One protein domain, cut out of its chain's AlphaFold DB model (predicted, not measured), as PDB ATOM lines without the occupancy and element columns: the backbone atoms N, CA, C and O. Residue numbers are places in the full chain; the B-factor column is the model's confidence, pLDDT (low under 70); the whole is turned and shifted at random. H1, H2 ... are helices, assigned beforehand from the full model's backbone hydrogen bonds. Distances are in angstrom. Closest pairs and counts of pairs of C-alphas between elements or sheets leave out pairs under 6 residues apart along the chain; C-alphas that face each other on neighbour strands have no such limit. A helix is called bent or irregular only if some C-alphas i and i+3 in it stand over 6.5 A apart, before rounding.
ATOM      1  N   LEU A  87     -13.069 -35.025 -28.229       73.75
ATOM      2  CA  LEU A  87     -12.876 -33.649 -27.763       73.75
ATOM      3  C   LEU A  87     -13.620 -32.641 -28.645       73.75
ATOM      4  O   LEU A  87     -13.621 -31.451 -28.343       73.75
ATOM      5  N   SER A  88     -14.234 -33.095 -29.742       79.19
ATOM      6  CA  SER A  88     -14.901 -32.209 -30.688       79.19
ATOM      7  C   SER A  88     -16.383 -32.058 -30.358       79.19
ATOM      8  O   SER A  88     -17.141 -33.011 -30.548       79.19
ATOM      9  N   PRO A  89     -16.849 -30.856 -29.977       79.62
ATOM     10  CA  PRO A  89     -18.265 -30.604 -29.729       79.62
ATOM     11  C   PRO A  89     -19.101 -30.593 -31.018       79.62
ATOM     12  O   PRO A  89     -20.293 -30.337 -30.968       79.62
ATOM     13  N   VAL A  90     -18.511 -30.840 -32.190       83.56
ATOM     14  CA  VAL A  90     -19.244 -30.981 -33.461       83.56
ATOM     15  C   VAL A  90     -19.397 -32.457 -33.849       83.56
ATOM     16  O   VAL A  90     -20.140 -32.778 -34.774       83.56
ATOM     17  N   SER A  91     -18.733 -33.375 -33.140       84.69
ATOM     18  CA  SER A  91     -18.794 -34.801 -33.446       84.69
ATOM     19  C   SER A  91     -19.915 -35.511 -32.689       84.69
ATOM     20  O   SER A  91     -20.126 -35.303 -31.493       84.69
ATOM     21  N   ALA A  92     -20.588 -36.436 -33.372       87.31
ATOM     22  CA  ALA A  92     -21.559 -37.345 -32.765       87.31
ATOM     23  C   ALA A  92     -20.937 -38.239 -31.672       87.31
ATOM     24  O   ALA A  92     -21.592 -38.561 -30.674       87.31
ATOM     25  N   PHE A  93     -19.658 -38.606 -31.822       85.81
ATOM     26  CA  PHE A  93     -18.936 -39.437 -30.856       85.81
ATOM     27  C   PHE A  93     -18.780 -38.744 -29.498       85.81
ATOM     28  O   PHE A  93     -18.924 -39.378 -28.449       85.81
ATOM     29  N   PHE A  94     -18.528 -37.431 -29.501       88.50
ATOM     30  CA  PHE A  94     -18.438 -36.628 -28.283       88.50
ATOM     31  C   PHE A  94     -19.724 -36.735 -27.465       88.50
ATOM     32  O   PHE A  94     -19.694 -37.155 -26.310       88.50
ATOM     33  N   TYR A  95     -20.870 -36.452 -28.083       89.69
ATOM     34  CA  TYR A  95     -22.160 -36.476 -27.393       89.69
ATOM     35  C   TYR A  95     -22.610 -37.870 -26.993       89.69
ATOM     36  O   TYR A  95     -23.176 -38.034 -25.917       89.69
ATOM     37  N   THR A  96     -22.303 -38.887 -27.797       87.19
ATOM     38  CA  THR A  96     -22.566 -40.279 -27.414       87.19
ATOM     39  C   THR A  96     -21.772 -40.648 -26.158       87.19
ATOM     40  O   THR A  96     -22.318 -41.239 -25.228       87.19
ATOM     41  N   ASN A  97     -20.512 -40.218 -26.050       85.25
ATOM     42  CA  ASN A  97     -19.722 -40.416 -24.834       85.25
ATOM     43  C   ASN A  97     -20.220 -39.591 -23.645       85.25
ATOM     44  O   ASN A  97     -20.266 -40.116 -22.530       85.25
ATOM     45  N   VAL A  98     -20.612 -38.333 -23.862       88.06
ATOM     46  CA  VAL A  98     -21.215 -37.484 -22.822       88.06
ATOM     47  C   VAL A  98     -22.500 -38.120 -22.300       88.06
ATOM     48  O   VAL A  98     -22.672 -38.221 -21.090       88.06
ATOM     49  N   TYR A  99     -23.359 -38.627 -23.184       88.31
ATOM     50  CA  TYR A  99     -24.581 -39.338 -22.820       88.31
ATOM     51  C   TYR A  99     -24.287 -40.569 -21.955       88.31
ATOM     52  O   TYR A  99     -24.869 -40.719 -20.884       88.31
ATOM     53  N   ARG A 100     -23.317 -41.405 -22.346       83.75
ATOM     54  CA  ARG A 100     -22.890 -42.561 -21.536       83.75
ATOM     55  C   ARG A 100     -22.374 -42.144 -20.161       83.75
ATOM     56  O   ARG A 100     -22.656 -42.806 -19.167       83.75
ATOM     57  N   TRP A 101     -21.617 -41.051 -20.079       81.88
ATOM     58  CA  TRP A 101     -21.177 -40.487 -18.800       81.88
ATOM     59  C   TRP A 101     -22.345 -39.967 -17.963       81.88
ATOM     60  O   TRP A 101     -22.409 -40.263 -16.771       81.88
ATOM     61  N   ALA A 102     -23.294 -39.266 -18.577       85.69
ATOM     62  CA  ALA A 102     -24.490 -38.776 -17.910       85.69
ATOM     63  C   ALA A 102     -25.329 -39.932 -17.349       85.69
ATOM     64  O   ALA A 102     -25.681 -39.895 -16.175       85.69
ATOM     65  N   LEU A 103     -25.560 -40.998 -18.123       80.50
ATOM     66  CA  LEU A 103     -26.243 -42.207 -17.646       80.50
ATOM     67  C   LEU A 103     -25.548 -42.825 -16.428       80.50
ATOM     68  O   LEU A 103     -26.214 -43.196 -15.462       80.50
ATOM     69  N   ARG A 104     -24.209 -42.887 -16.431       77.62
ATOM     70  CA  ARG A 104     -23.441 -43.387 -15.279       77.62
ATOM     71  C   ARG A 104     -23.618 -42.529 -14.030       77.62
ATOM     72  O   ARG A 104     -23.627 -43.065 -12.927       77.62
ATOM     73  N   HIS A 105     -23.707 -41.211 -14.186       78.69
ATOM     74  CA  HIS A 105     -23.954 -40.311 -13.063       78.69
ATOM     75  C   HIS A 105     -25.404 -40.406 -12.583       78.69
ATOM     76  O   HIS A 105     -25.642 -40.498 -11.381       78.69
ATOM     77  N   LEU A 106     -26.368 -40.456 -13.504       80.50
ATOM     78  CA  LEU A 106     -27.789 -40.569 -13.184       80.50
ATOM     79  C   LEU A 106     -28.126 -41.895 -12.498       80.50
ATOM     80  O   LEU A 106     -28.952 -41.909 -11.592       80.50
ATOM     81  N   SER A 107     -27.448 -42.993 -12.836       75.06
ATOM     82  CA  SER A 107     -27.662 -44.277 -12.157       75.06
ATOM     83  C   SER A 107     -27.199 -44.298 -10.697       75.06
ATOM     84  O   SER A 107     -27.574 -45.201  -9.948       75.06
ATOM     85  N   LEU A 108     -26.422 -43.304 -10.256       71.62
ATOM     86  CA  LEU A 108     -26.074 -43.121  -8.846       71.62
ATOM     87  C   LEU A 108     -27.130 -42.340  -8.058       71.62
ATOM     88  O   LEU A 108     -27.182 -42.483  -6.840       71.62
ATOM     89  N   VAL A 109     -27.990 -41.566  -8.724       75.69
ATOM     90  CA  VAL A 109     -29.007 -40.734  -8.064       75.69
ATOM     91  C   VAL A 109     -29.952 -41.567  -7.181       75.69
ATOM     92  O   VAL A 109     -30.133 -41.198  -6.020       75.69
ATOM     93  N   PRO A 110     -30.483 -42.729  -7.623       68.69
ATOM     94  CA  PRO A 110     -31.298 -43.582  -6.756       68.69
ATOM     95  C   PRO A 110     -30.539 -44.113  -5.533       68.69
ATOM     96  O   PRO A 110     -31.132 -44.284  -4.471       68.69
ATOM     97  N   LEU A 111     -29.225 -44.347  -5.651       68.38
ATOM     98  CA  LEU A 111     -28.389 -44.799  -4.532       68.38
ATOM     99  C   LEU A 111     -28.174 -43.688  -3.496       68.38
ATOM    100  O   LEU A 111     -28.107 -43.989  -2.304       68.38
ATOM    101  N   TRP A 112     -28.098 -42.423  -3.930       68.50
ATOM    102  CA  TRP A 112     -28.051 -41.273  -3.018       68.50
ATOM    103  C   TRP A 112     -29.372 -41.104  -2.280       68.50
ATOM    104  O   TRP A 112     -29.376 -40.988  -1.060       68.50
ATOM    105  N   ILE A 113     -30.491 -41.143  -3.012       76.06
ATOM    106  CA  ILE A 113     -31.833 -40.979  -2.435       76.06
ATOM    107  C   ILE A 113     -32.145 -42.125  -1.463       76.06
ATOM    108  O   ILE A 113     -32.708 -41.896  -0.399       76.06
ATOM    109  N   GLY A 114     -31.731 -43.350  -1.792       75.31
ATOM    110  CA  GLY A 114     -31.897 -44.524  -0.935       75.31
ATOM    111  C   GLY A 114     -30.895 -44.638   0.222       75.31
ATOM    112  O   GLY A 114     -30.894 -45.664   0.896       75.31
ATOM    113  N   GLY A 115     -30.004 -43.658   0.429       66.12
ATOM    114  CA  GLY A 115     -29.051 -43.631   1.549       66.12
ATOM    115  C   GLY A 115     -27.949 -44.701   1.513       66.12
ATOM    116  O   GLY A 115     -27.228 -44.876   2.491       66.12
ATOM    117  N   THR A 116     -27.797 -45.422   0.399       65.12
ATOM    118  CA  THR A 116     -26.820 -46.522   0.250       65.12
ATOM    119  C   THR A 116     -25.514 -46.094  -0.423       65.12
ATOM    120  O   THR A 116     -24.577 -46.889  -0.494       65.12
ATOM    121  N   GLY A 117     -25.434 -44.856  -0.916       62.28
ATOM    122  CA  GLY A 117     -24.237 -44.279  -1.527       62.28
ATOM    123  C   GLY A 117     -24.027 -42.822  -1.122       62.28
ATOM    124  O   GLY A 117     -24.979 -42.107  -0.815       62.28
ATOM    125  N   SER A 118     -22.772 -42.375  -1.141       63.66
ATOM    126  CA  SER A 118     -22.395 -40.988  -0.847       63.66
ATOM    127  C   SER A 118     -22.154 -40.206  -2.141       63.66
ATOM    128  O   SER A 118     -21.796 -40.787  -3.168       63.66
ATOM    129  N   TYR A 119     -22.265 -38.874  -2.096       66.00
ATOM    130  CA  TYR A 119     -21.833 -38.014  -3.203       66.00
ATOM    131  C   TYR A 119     -20.385 -38.317  -3.609       66.00
ATOM    132  O   TYR A 119     -20.082 -38.338  -4.795       66.00
ATOM    133  N   CYS A 120     -19.507 -38.681  -2.668       63.84
ATOM    134  CA  CYS A 120     -18.125 -39.075  -2.964       63.84
ATOM    135  C   CYS A 120     -18.008 -40.272  -3.931       63.84
ATOM    136  O   CYS A 120     -16.981 -40.434  -4.592       63.84
ATOM    137  N   ASP A 121     -19.048 -41.102  -4.064       57.72
ATOM    138  CA  ASP A 121     -19.069 -42.210  -5.022       57.72
ATOM    139  C   ASP A 121     -19.279 -41.741  -6.475       57.72
ATOM    140  O   ASP A 121     -18.933 -42.475  -7.404       57.72
ATOM    141  N   THR A 122     -19.725 -40.495  -6.698       61.62
ATOM    142  CA  THR A 122     -19.732 -39.846  -8.031       61.62
ATOM    143  C   THR A 122     -18.338 -39.725  -8.631       61.62
ATOM    144  O   THR A 122     -18.161 -39.884  -9.836       61.62
ATOM    145  N   HIS A 123     -17.321 -39.499  -7.804       61.94
ATOM    146  CA  HIS A 123     -15.941 -39.403  -8.273       61.94
ATOM    147  C   HIS A 123     -15.366 -40.779  -8.635       61.94
ATOM    148  O   HIS A 123     -14.401 -40.879  -9.390       61.94
ATOM    149  N   LYS A 124     -15.992 -41.868  -8.166       59.84
ATOM    150  CA  LYS A 124     -15.612 -43.250  -8.491       59.84
ATOM    151  C   LYS A 124     -16.292 -43.775  -9.757       59.84
ATOM    152  O   LYS A 124     -16.084 -44.939 -10.102       59.84
ATOM    153  N   VAL A 125     -17.063 -42.953 -10.479       61.59
ATOM    154  CA  VAL A 125     -17.774 -43.355 -11.709       61.59
ATOM    155  C   VAL A 125     -16.822 -43.887 -12.782       61.59
ATOM    156  O   VAL A 125     -17.209 -44.745 -13.575       61.59
ATOM    157  N   TRP A 126     -15.543 -43.501 -12.742       57.91
ATOM    158  CA  TRP A 126     -14.501 -44.086 -13.590       57.91
ATOM    159  C   TRP A 126     -14.397 -45.614 -13.470       57.91
ATOM    160  O   TRP A 126     -14.195 -46.295 -14.472       57.91
ATOM    161  N   ARG A 127     -14.655 -46.184 -12.282       56.97
ATOM    162  CA  ARG A 127     -14.708 -47.644 -12.077       56.97
ATOM    163  C   ARG A 127     -15.853 -48.305 -12.852       56.97
ATOM    164  O   ARG A 127     -15.793 -49.491 -13.143       56.97
ATOM    165  N   ARG A 128     -16.889 -47.539 -13.203       58.59
ATOM    166  CA  ARG A 128     -18.073 -47.974 -13.960       58.59
ATOM    167  C   ARG A 128     -18.055 -47.493 -15.412       58.59
ATOM    168  O   ARG A 128     -19.093 -47.511 -16.070       58.59
ATOM    169  N   ARG A 129     -16.895 -47.075 -15.939       61.41
ATOM    170  CA  ARG A 129     -16.751 -46.583 -17.322       61.41
ATOM    171  C   ARG A 129     -17.352 -47.544 -18.353       61.41
ATOM    172  O   ARG A 129     -17.827 -47.108 -19.394       61.41
ATOM    173  N   PHE A 130     -17.391 -48.831 -18.055       63.84
ATOM    174  CA  PHE A 130     -17.790 -49.840 -19.019       63.84
ATOM    175  C   PHE A 130     -19.251 -50.301 -18.929       63.84
ATOM    176  O   PHE A 130     -19.739 -50.895 -19.879       63.84
ATOM    177  N   PHE A 131     -19.976 -49.927 -17.868       61.91
ATOM    178  CA  PHE A 131     -21.362 -50.363 -17.606       61.91
ATOM    179  C   PHE A 131     -22.411 -49.918 -18.637       61.91
ATOM    180  O   PHE A 131     -23.509 -50.447 -18.627       61.91
ATOM    181  N   TYR A 132     -22.091 -48.921 -19.461       63.69
ATOM    182  CA  TYR A 132     -23.005 -48.350 -20.459       63.69
ATOM    183  C   TYR A 132     -22.268 -48.101 -21.778       63.69
ATOM    184  O   TYR A 132     -22.481 -47.092 -22.448       63.69
ATOM    185  N   MET A 133     -21.274 -48.934 -22.100       67.50
ATOM    186  CA  MET A 133     -20.557 -48.822 -23.379       67.50
ATOM    187  C   MET A 133     -21.418 -49.270 -24.561       67.50
ATOM    188  O   MET A 133     -21.175 -48.833 -25.682       67.50
ATOM    189  N   ASP A 134     -22.421 -50.097 -24.297       68.50
ATOM    190  CA  ASP A 134     -23.440 -50.618 -25.203       68.50
ATOM    191  C   ASP A 134     -24.616 -49.651 -25.435       68.50
ATOM    192  O   ASP A 134     -25.399 -49.829 -26.370       68.50
ATOM    193  N   GLU A 135     -24.722 -48.594 -24.630       75.75
ATOM    194  CA  GLU A 135     -25.758 -47.582 -24.790       75.75
ATOM    195  C   GLU A 135     -25.393 -46.584 -25.893       75.75
ATOM    196  O   GLU A 135     -24.297 -46.007 -25.924       75.75
ATOM    197  N   PHE A 136     -26.334 -46.363 -26.810       85.75
ATOM    198  CA  PHE A 136     -26.229 -45.365 -27.869       85.75
ATOM    199  C   PHE A 136     -27.164 -44.195 -27.583       85.75
ATOM    200  O   PHE A 136     -28.224 -44.358 -26.982       85.75
ATOM    201  N   MET A 137     -26.790 -43.001 -28.038       86.81
ATOM    202  CA  MET A 137     -27.595 -41.816 -27.780       86.81
ATOM    203  C   MET A 137     -28.984 -41.932 -28.444       86.81
ATOM    204  O   MET A 137     -29.068 -42.186 -29.655       86.81
ATOM    205  N   PRO A 138     -30.086 -41.737 -27.696       88.44
ATOM    206  CA  PRO A 138     -31.424 -41.946 -28.224       88.44
ATOM    207  C   PRO A 138     -31.759 -40.922 -29.311       88.44
ATOM    208  O   PRO A 138     -31.300 -39.779 -29.288       88.44
ATOM    209  N   LYS A 139     -32.599 -41.328 -30.274       87.31
ATOM    210  CA  LYS A 139     -32.928 -40.515 -31.459       87.31
ATOM    211  C   LYS A 139     -33.499 -39.142 -31.101       87.31
ATOM    212  O   LYS A 139     -33.157 -38.169 -31.756       87.31
ATOM    213  N   TRP A 140     -34.308 -39.056 -30.044       87.06
ATOM    214  CA  TRP A 140     -34.912 -37.792 -29.618       87.06
ATOM    215  C   TRP A 140     -33.868 -36.773 -29.131       87.06
ATOM    216  O   TRP A 140     -34.002 -35.582 -29.397       87.06
ATOM    217  N   LEU A 141     -32.795 -37.239 -28.484       87.00
ATOM    218  CA  LEU A 141     -31.739 -36.375 -27.952       87.00
ATOM    219  C   LEU A 141     -30.874 -35.780 -29.075       87.00
ATOM    220  O   LEU A 141     -30.295 -34.711 -28.905       87.00
ATOM    221  N   LYS A 142     -30.849 -36.418 -30.257       87.31
ATOM    222  CA  LYS A 142     -30.168 -35.891 -31.453       87.31
ATOM    223  C   LYS A 142     -30.781 -34.570 -31.924       87.31
ATOM    224  O   LYS A 142     -30.043 -33.702 -32.377       87.31
ATOM    225  N   TYR A 143     -32.096 -34.384 -31.775       86.19
ATOM    226  CA  TYR A 143     -32.779 -33.159 -32.215       86.19
ATOM    227  C   TYR A 143     -32.391 -31.918 -31.403       86.19
ATOM    228  O   TYR A 143     -32.526 -30.802 -31.894       86.19
ATOM    229  N   ILE A 144     -31.869 -32.100 -30.186       88.56
ATOM    230  CA  ILE A 144     -31.404 -31.003 -29.324       88.56
ATOM    231  C   ILE A 144     -30.021 -30.486 -29.778       88.56
ATOM    232  O   ILE A 144     -29.594 -29.410 -29.368       88.56
ATOM    233  N   LEU A 145     -29.333 -31.216 -30.666       88.00
ATOM    234  CA  LEU A 145     -27.965 -30.937 -31.113       88.00
ATOM    235  C   LEU A 145     -27.917 -30.592 -32.618       88.00
ATOM    236  O   LEU A 145     -27.292 -31.319 -33.394       88.00
ATOM    237  N   PRO A 146     -28.541 -29.482 -33.065       83.19
ATOM    238  CA  PRO A 146     -28.697 -29.164 -34.491       83.19
ATOM    239  C   PRO A 146     -27.377 -28.850 -35.213       83.19
ATOM    240  O   PRO A 146     -27.316 -28.848 -36.439       83.19
ATOM    241  N   TYR A 147     -26.307 -28.570 -34.471       83.94
ATOM    242  CA  TYR A 147     -24.989 -28.239 -35.016       83.94
ATOM    243  C   TYR A 147     -24.150 -29.476 -35.380       83.94
ATOM    244  O   TYR A 147     -23.156 -29.343 -36.100       83.94
ATOM    245  N   VAL A 148     -24.545 -30.672 -34.924       86.25
ATOM    246  CA  VAL A 148     -23.924 -31.943 -35.322       86.25
ATOM    247  C   VAL A 148     -24.592 -32.425 -36.606       86.25
ATOM    248  O   VAL A 148     -25.794 -32.685 -36.630       86.25
ATOM    249  N   LYS A 149     -23.812 -32.560 -37.682       87.94
ATOM    250  CA  LYS A 149     -24.325 -33.014 -38.985       87.94
ATOM    251  C   LYS A 149     -24.907 -34.427 -38.883       87.94
ATOM    252  O   LYS A 149     -24.356 -35.284 -38.197       87.94
ATOM    253  N   GLU A 150     -25.970 -34.707 -39.634       88.25
ATOM    254  CA  GLU A 150     -26.589 -36.042 -39.666       88.25
ATOM    255  C   GLU A 150     -25.619 -37.140 -40.137       88.25
ATOM    256  O   GLU A 150     -25.620 -38.256 -39.617       88.25
ATOM    257  N   GLU A 151     -24.707 -36.795 -41.045       89.56
ATOM    258  CA  GLU A 151     -23.639 -37.678 -41.521       89.56
ATOM    259  C   GLU A 151     -22.742 -38.199 -40.385       89.56
ATOM    260  O   GLU A 151     -22.364 -39.373 -40.384       89.56
ATOM    261  N   GLU A 152     -22.437 -37.357 -39.392       89.88
ATOM    262  CA  GLU A 152     -21.644 -37.744 -38.219       89.88
ATOM    263  C   GLU A 152     -22.399 -38.772 -37.369       89.88
ATOM    264  O   GLU A 152     -21.807 -39.756 -36.925       89.88
ATOM    265  N   TRP A 153     -23.716 -38.604 -37.202       89.81
ATOM    266  CA  TRP A 153     -24.556 -39.560 -36.477       89.81
ATOM    267  C   TRP A 153     -24.616 -40.923 -37.167       89.81
ATOM    268  O   TRP A 153     -24.560 -41.952 -36.495       89.81
ATOM    269  N   LEU A 154     -24.712 -40.940 -38.499       91.25
ATOM    270  CA  LEU A 154     -24.715 -42.174 -39.286       91.25
ATOM    271  C   LEU A 154     -23.351 -42.874 -39.264       91.25
ATOM    272  O   LEU A 154     -23.297 -44.107 -39.235       91.25
ATOM    273  N   ARG A 155     -22.249 -42.111 -39.284       89.62
ATOM    274  CA  ARG A 155     -20.892 -42.662 -39.158       89.62
ATOM    275  C   ARG A 155     -20.707 -43.332 -37.800       89.62
ATOM    276  O   ARG A 155     -20.334 -44.502 -37.754       89.62
ATOM    277  N   GLU A 156     -21.056 -42.624 -36.732       88.75
ATOM    278  CA  GLU A 156     -20.962 -43.111 -35.355       88.75
ATOM    279  C   GLU A 156     -21.831 -44.360 -35.135       88.75
ATOM    280  O   GLU A 156     -21.382 -45.337 -34.545       88.75
ATOM    281  N   GLU A 157     -23.043 -44.412 -35.695       89.38
ATOM    282  CA  GLU A 157     -23.898 -45.601 -35.601       89.38
ATOM    283  C   GLU A 157     -23.294 -46.823 -36.321       89.38
ATOM    284  O   GLU A 157     -23.368 -47.949 -35.822       89.38
ATOM    285  N   LYS A 158     -22.657 -46.626 -37.482       88.94
ATOM    286  CA  LYS A 158     -21.958 -47.705 -38.203       88.94
ATOM    287  C   LYS A 158     -20.747 -48.213 -37.423       88.94
ATOM    288  O   LYS A 158     -20.540 -49.425 -37.353       88.94
ATOM    289  N   GLU A 159     -19.949 -47.312 -36.861       86.38
ATOM    290  CA  GLU A 159     -18.795 -47.660 -36.027       86.38
ATOM    291  C   GLU A 159     -19.231 -48.376 -34.751       86.38
ATOM    292  O   GLU A 159     -18.686 -49.428 -34.425       86.38
ATOM    293  N   PHE A 160     -20.293 -47.896 -34.108       85.88
ATOM    294  CA  PHE A 160     -20.873 -48.529 -32.936       85.88
ATOM    295  C   PHE A 160     -21.372 -49.952 -33.226       85.88
ATOM    296  O   PHE A 160     -21.075 -50.877 -32.472       85.88
ATOM    297  N   ARG A 161     -22.047 -50.181 -34.361       86.06
ATOM    298  CA  ARG A 161     -22.449 -51.537 -34.786       86.06
ATOM    299  C   ARG A 161     -21.247 -52.455 -35.017       86.06
ATOM    300  O   ARG A 161     -21.304 -53.629 -34.656       86.06
ATOM    301  N   LYS A 162     -20.160 -51.945 -35.608       83.38
ATOM    302  CA  LYS A 162     -18.911 -52.709 -35.778       83.38
ATOM    303  C   LYS A 162     -18.277 -53.029 -34.428       83.38
ATOM    304  O   LYS A 162     -17.901 -54.174 -34.205       83.38
ATOM    305  N   PHE A 163     -18.206 -52.055 -33.524       83.62
ATOM    306  CA  PHE A 163     -17.723 -52.256 -32.161       83.62
ATOM    307  C   PHE A 163     -18.527 -53.351 -31.453       83.62
ATOM    308  O   PHE A 163     -17.939 -54.310 -30.962       83.62
ATOM    309  N   LYS A 164     -19.860 -53.268 -31.501       80.44
ATOM    310  CA  LYS A 164     -20.755 -54.261 -30.902       80.44
ATOM    311  C   LYS A 164     -20.519 -55.666 -31.464       80.44
ATOM    312  O   LYS A 164     -20.402 -56.638 -30.737       80.44
ATOM    313  N   LYS A 165     -20.370 -55.772 -32.784       82.44
ATOM    314  CA  LYS A 165     -20.177 -57.061 -33.454       82.44
ATOM    315  C   LYS A 165     -18.804 -57.692 -33.200       82.44
ATOM    316  O   LYS A 165     -18.717 -58.910 -33.091       82.44
ATOM    317  N   TYR A 166     -17.737 -56.894 -33.189       80.25
ATOM    318  CA  TYR A 166     -16.364 -57.411 -33.264       80.25
ATOM    319  C   TYR A 166     -15.551 -57.221 -31.986       80.25
ATOM    320  O   TYR A 166     -14.677 -58.033 -31.701       80.25
ATOM    321  N   ALA A 167     -15.801 -56.149 -31.238       73.88
ATOM    322  CA  ALA A 167     -14.976 -55.762 -30.103       73.88
ATOM    323  C   ALA A 167     -15.670 -56.017 -28.760       73.88
ATOM    324  O   ALA A 167     -14.993 -56.353 -27.795       73.88
ATOM    325  N   GLU A 168     -17.000 -55.900 -28.688       70.50
ATOM    326  CA  GLU A 168     -17.756 -56.060 -27.437       70.50
ATOM    327  C   GLU A 168     -17.468 -57.394 -26.749       70.50
ATOM    328  O   GLU A 168     -17.192 -57.402 -25.558       70.50
ATOM    329  N   SER A 169     -17.431 -58.502 -27.493       66.25
ATOM    330  CA  SER A 169     -17.125 -59.824 -26.932       66.25
ATOM    331  C   SER A 169     -15.685 -59.940 -26.422       66.25
ATOM    332  O   SER A 169     -15.443 -60.589 -25.409       66.25
ATOM    333  N   ALA A 170     -14.723 -59.283 -27.078       65.00
ATOM    334  CA  ALA A 170     -13.334 -59.244 -26.627       65.00
ATOM    335  C   ALA A 170     -13.175 -58.397 -25.355       65.00
ATOM    336  O   ALA A 170     -12.450 -58.784 -24.446       65.00
ATOM    337  N   PHE A 171     -13.898 -57.280 -25.250       59.28
ATOM    338  CA  PHE A 171     -13.939 -56.478 -24.027       59.28
ATOM    339  C   PHE A 171     -14.721 -57.180 -22.902       59.28
ATOM    340  O   PHE A 171     -14.297 -57.136 -21.751       59.28
ATOM    341  N   GLY A 172     -15.805 -57.885 -23.242       54.16
ATOM    342  CA  GLY A 172     -16.635 -58.694 -22.346       54.16
ATOM    343  C   GLY A 172     -15.836 -59.721 -21.551       54.16
ATOM    344  O   GLY A 172     -15.988 -59.799 -20.336       54.16
ATOM    345  N   LYS A 173     -14.908 -60.421 -22.219       53.31
ATOM    346  CA  LYS A 173     -14.041 -61.459 -21.627       53.31
ATOM    347  C   LYS A 173     -13.067 -60.964 -20.555       53.31
ATOM    348  O   LYS A 173     -12.524 -61.765 -19.798       53.31
ATOM    349  N   HIS A 174     -12.806 -59.663 -20.502       51.28
ATOM    350  CA  HIS A 174     -11.891 -59.061 -19.530       51.28
ATOM    351  C   HIS A 174     -12.610 -58.079 -18.594       51.28
ATOM    352  O   HIS A 174     -11.959 -57.386 -17.807       51.28
ATOM    353  N   TYR A 175     -13.947 -58.009 -18.642       50.75
ATOM    354  CA  TYR A 175     -14.708 -57.181 -17.716       50.75
ATOM    355  C   TYR A 175     -14.942 -57.900 -16.398       50.75
ATOM    356  O   TYR A 175     -15.844 -58.720 -16.255       50.75
ATOM    357  N   ARG A 176     -14.193 -57.489 -15.373       46.88
ATOM    358  CA  ARG A 176     -14.593 -57.729 -13.988       46.88
ATOM    359  C   ARG A 176     -15.376 -56.525 -13.478       46.88
ATOM    360  O   ARG A 176     -14.848 -55.416 -13.390       46.88
ATOM    361  N   TYR A 177     -16.643 -56.736 -13.134       47.97
ATOM    362  CA  TYR A 177     -17.442 -55.713 -12.467       47.97
ATOM    363  C   TYR A 177     -16.811 -55.394 -11.103       47.97
ATOM    364  O   TYR A 177     -16.571 -56.318 -10.322       47.97
ATOM    365  N   PRO A 178     -16.514 -54.120 -10.785       44.75
ATOM    366  CA  PRO A 178     -15.956 -53.772  -9.488       44.75
ATOM    367  C   PRO A 178     -16.948 -54.168  -8.390       44.75
ATOM    368  O   PRO A 178     -18.081 -53.684  -8.351       44.75
TER     369      PRO A 178
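What this domain is: This is residues 87 to 178 of the 202 residues of the protein "uncharacterized protein LOC116777338" of Danaus plexippus plexippus (UniProt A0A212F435). Two long helices, H1 and H5, start close together at a corner and spread from it as an open L; H2 prolongs H1 at its far end, and H3 folds back there onto the last turn of H1. Short H4 sits near H1 in the stretch between H3 and H5, and H6 with the tail 173 to 178 turns off from the end of H5. The printed part has 92 residues with six named helices, H1 to H6 in order, and no named strand; the class is all helix. It is only just loose, close to compact, with a radius of gyration of the C-alphas of 15.1 A and spans of 43 by 33 by 22 A.

Where its parts are: After residues 87 to 91, H1 is residues 92 to 106, 20.8 A long, beginning at C-alpha 92 (-21.559, -37.345, -32.765). H2 is residues 109 to 113. H3 is residues 119 to 128, 15.1 A long; it is irregular, with C-alphas 123 and 126 at 7.2 A. H4 is residues 139 to 142. H5, the longest helix, is residues 150 to 166, 24.5 A long, from C-alpha 150 (-26.589, -36.042, -39.666) to C-alpha 166 (-16.364, -57.411, -33.264). H6 is residues 168 to 172, ending at C-alpha 172 (-16.635, -58.694, -22.346).

How they stand to each other: H1 has the centre nearest to the mean of the C-alphas, 4.1 A from it. With residues 92 to 93 alone it touches H5, which meets it with residues 152 to 156 alone; the closest C-alphas are those of Ala 92 and Trp 153, 5.3 A apart. Their lines stand at a steep tilt of 66 degrees, the same way. With residues 104 to 105 alone H1 touches H3, closest at the C-alphas of His 105 and Thr 122, 6.6 A, at a steep tilt of 49 degrees, opposite ways. H1 and H2 meet only through their link. H2 and H3 are close but not clearly touching, with the C-alphas of Trp 112 and Tyr 119 closest at 7.0 A. H1 and H4 are near each other, with 6 pairs of C-alphas within 10 A. H4 and H5 are only just apart, closest at 8.4 A, and H3 and H5 are apart. H5 and H6 meet only through their link. Each O i to N i+4 pair is within hydrogen-bond range in H1, H2, H5 and H6; in H3 it is 0 of 6, beside 6 of 7 O i to N i+3 pairs, and H4 is too short for an O i to N i+4 pair.

The domain as a whole: The two C-alphas farthest apart, those of Gly 115 and Glu 151, are 43.8 A from each other. The printed part has no cut. No link is long; that from H3 to H4, with 10 residues, is short. The mean pLDDT of the printed part is 75.5, and residues 110 to 112, 115 to 134 and 169 to 178 are under 70.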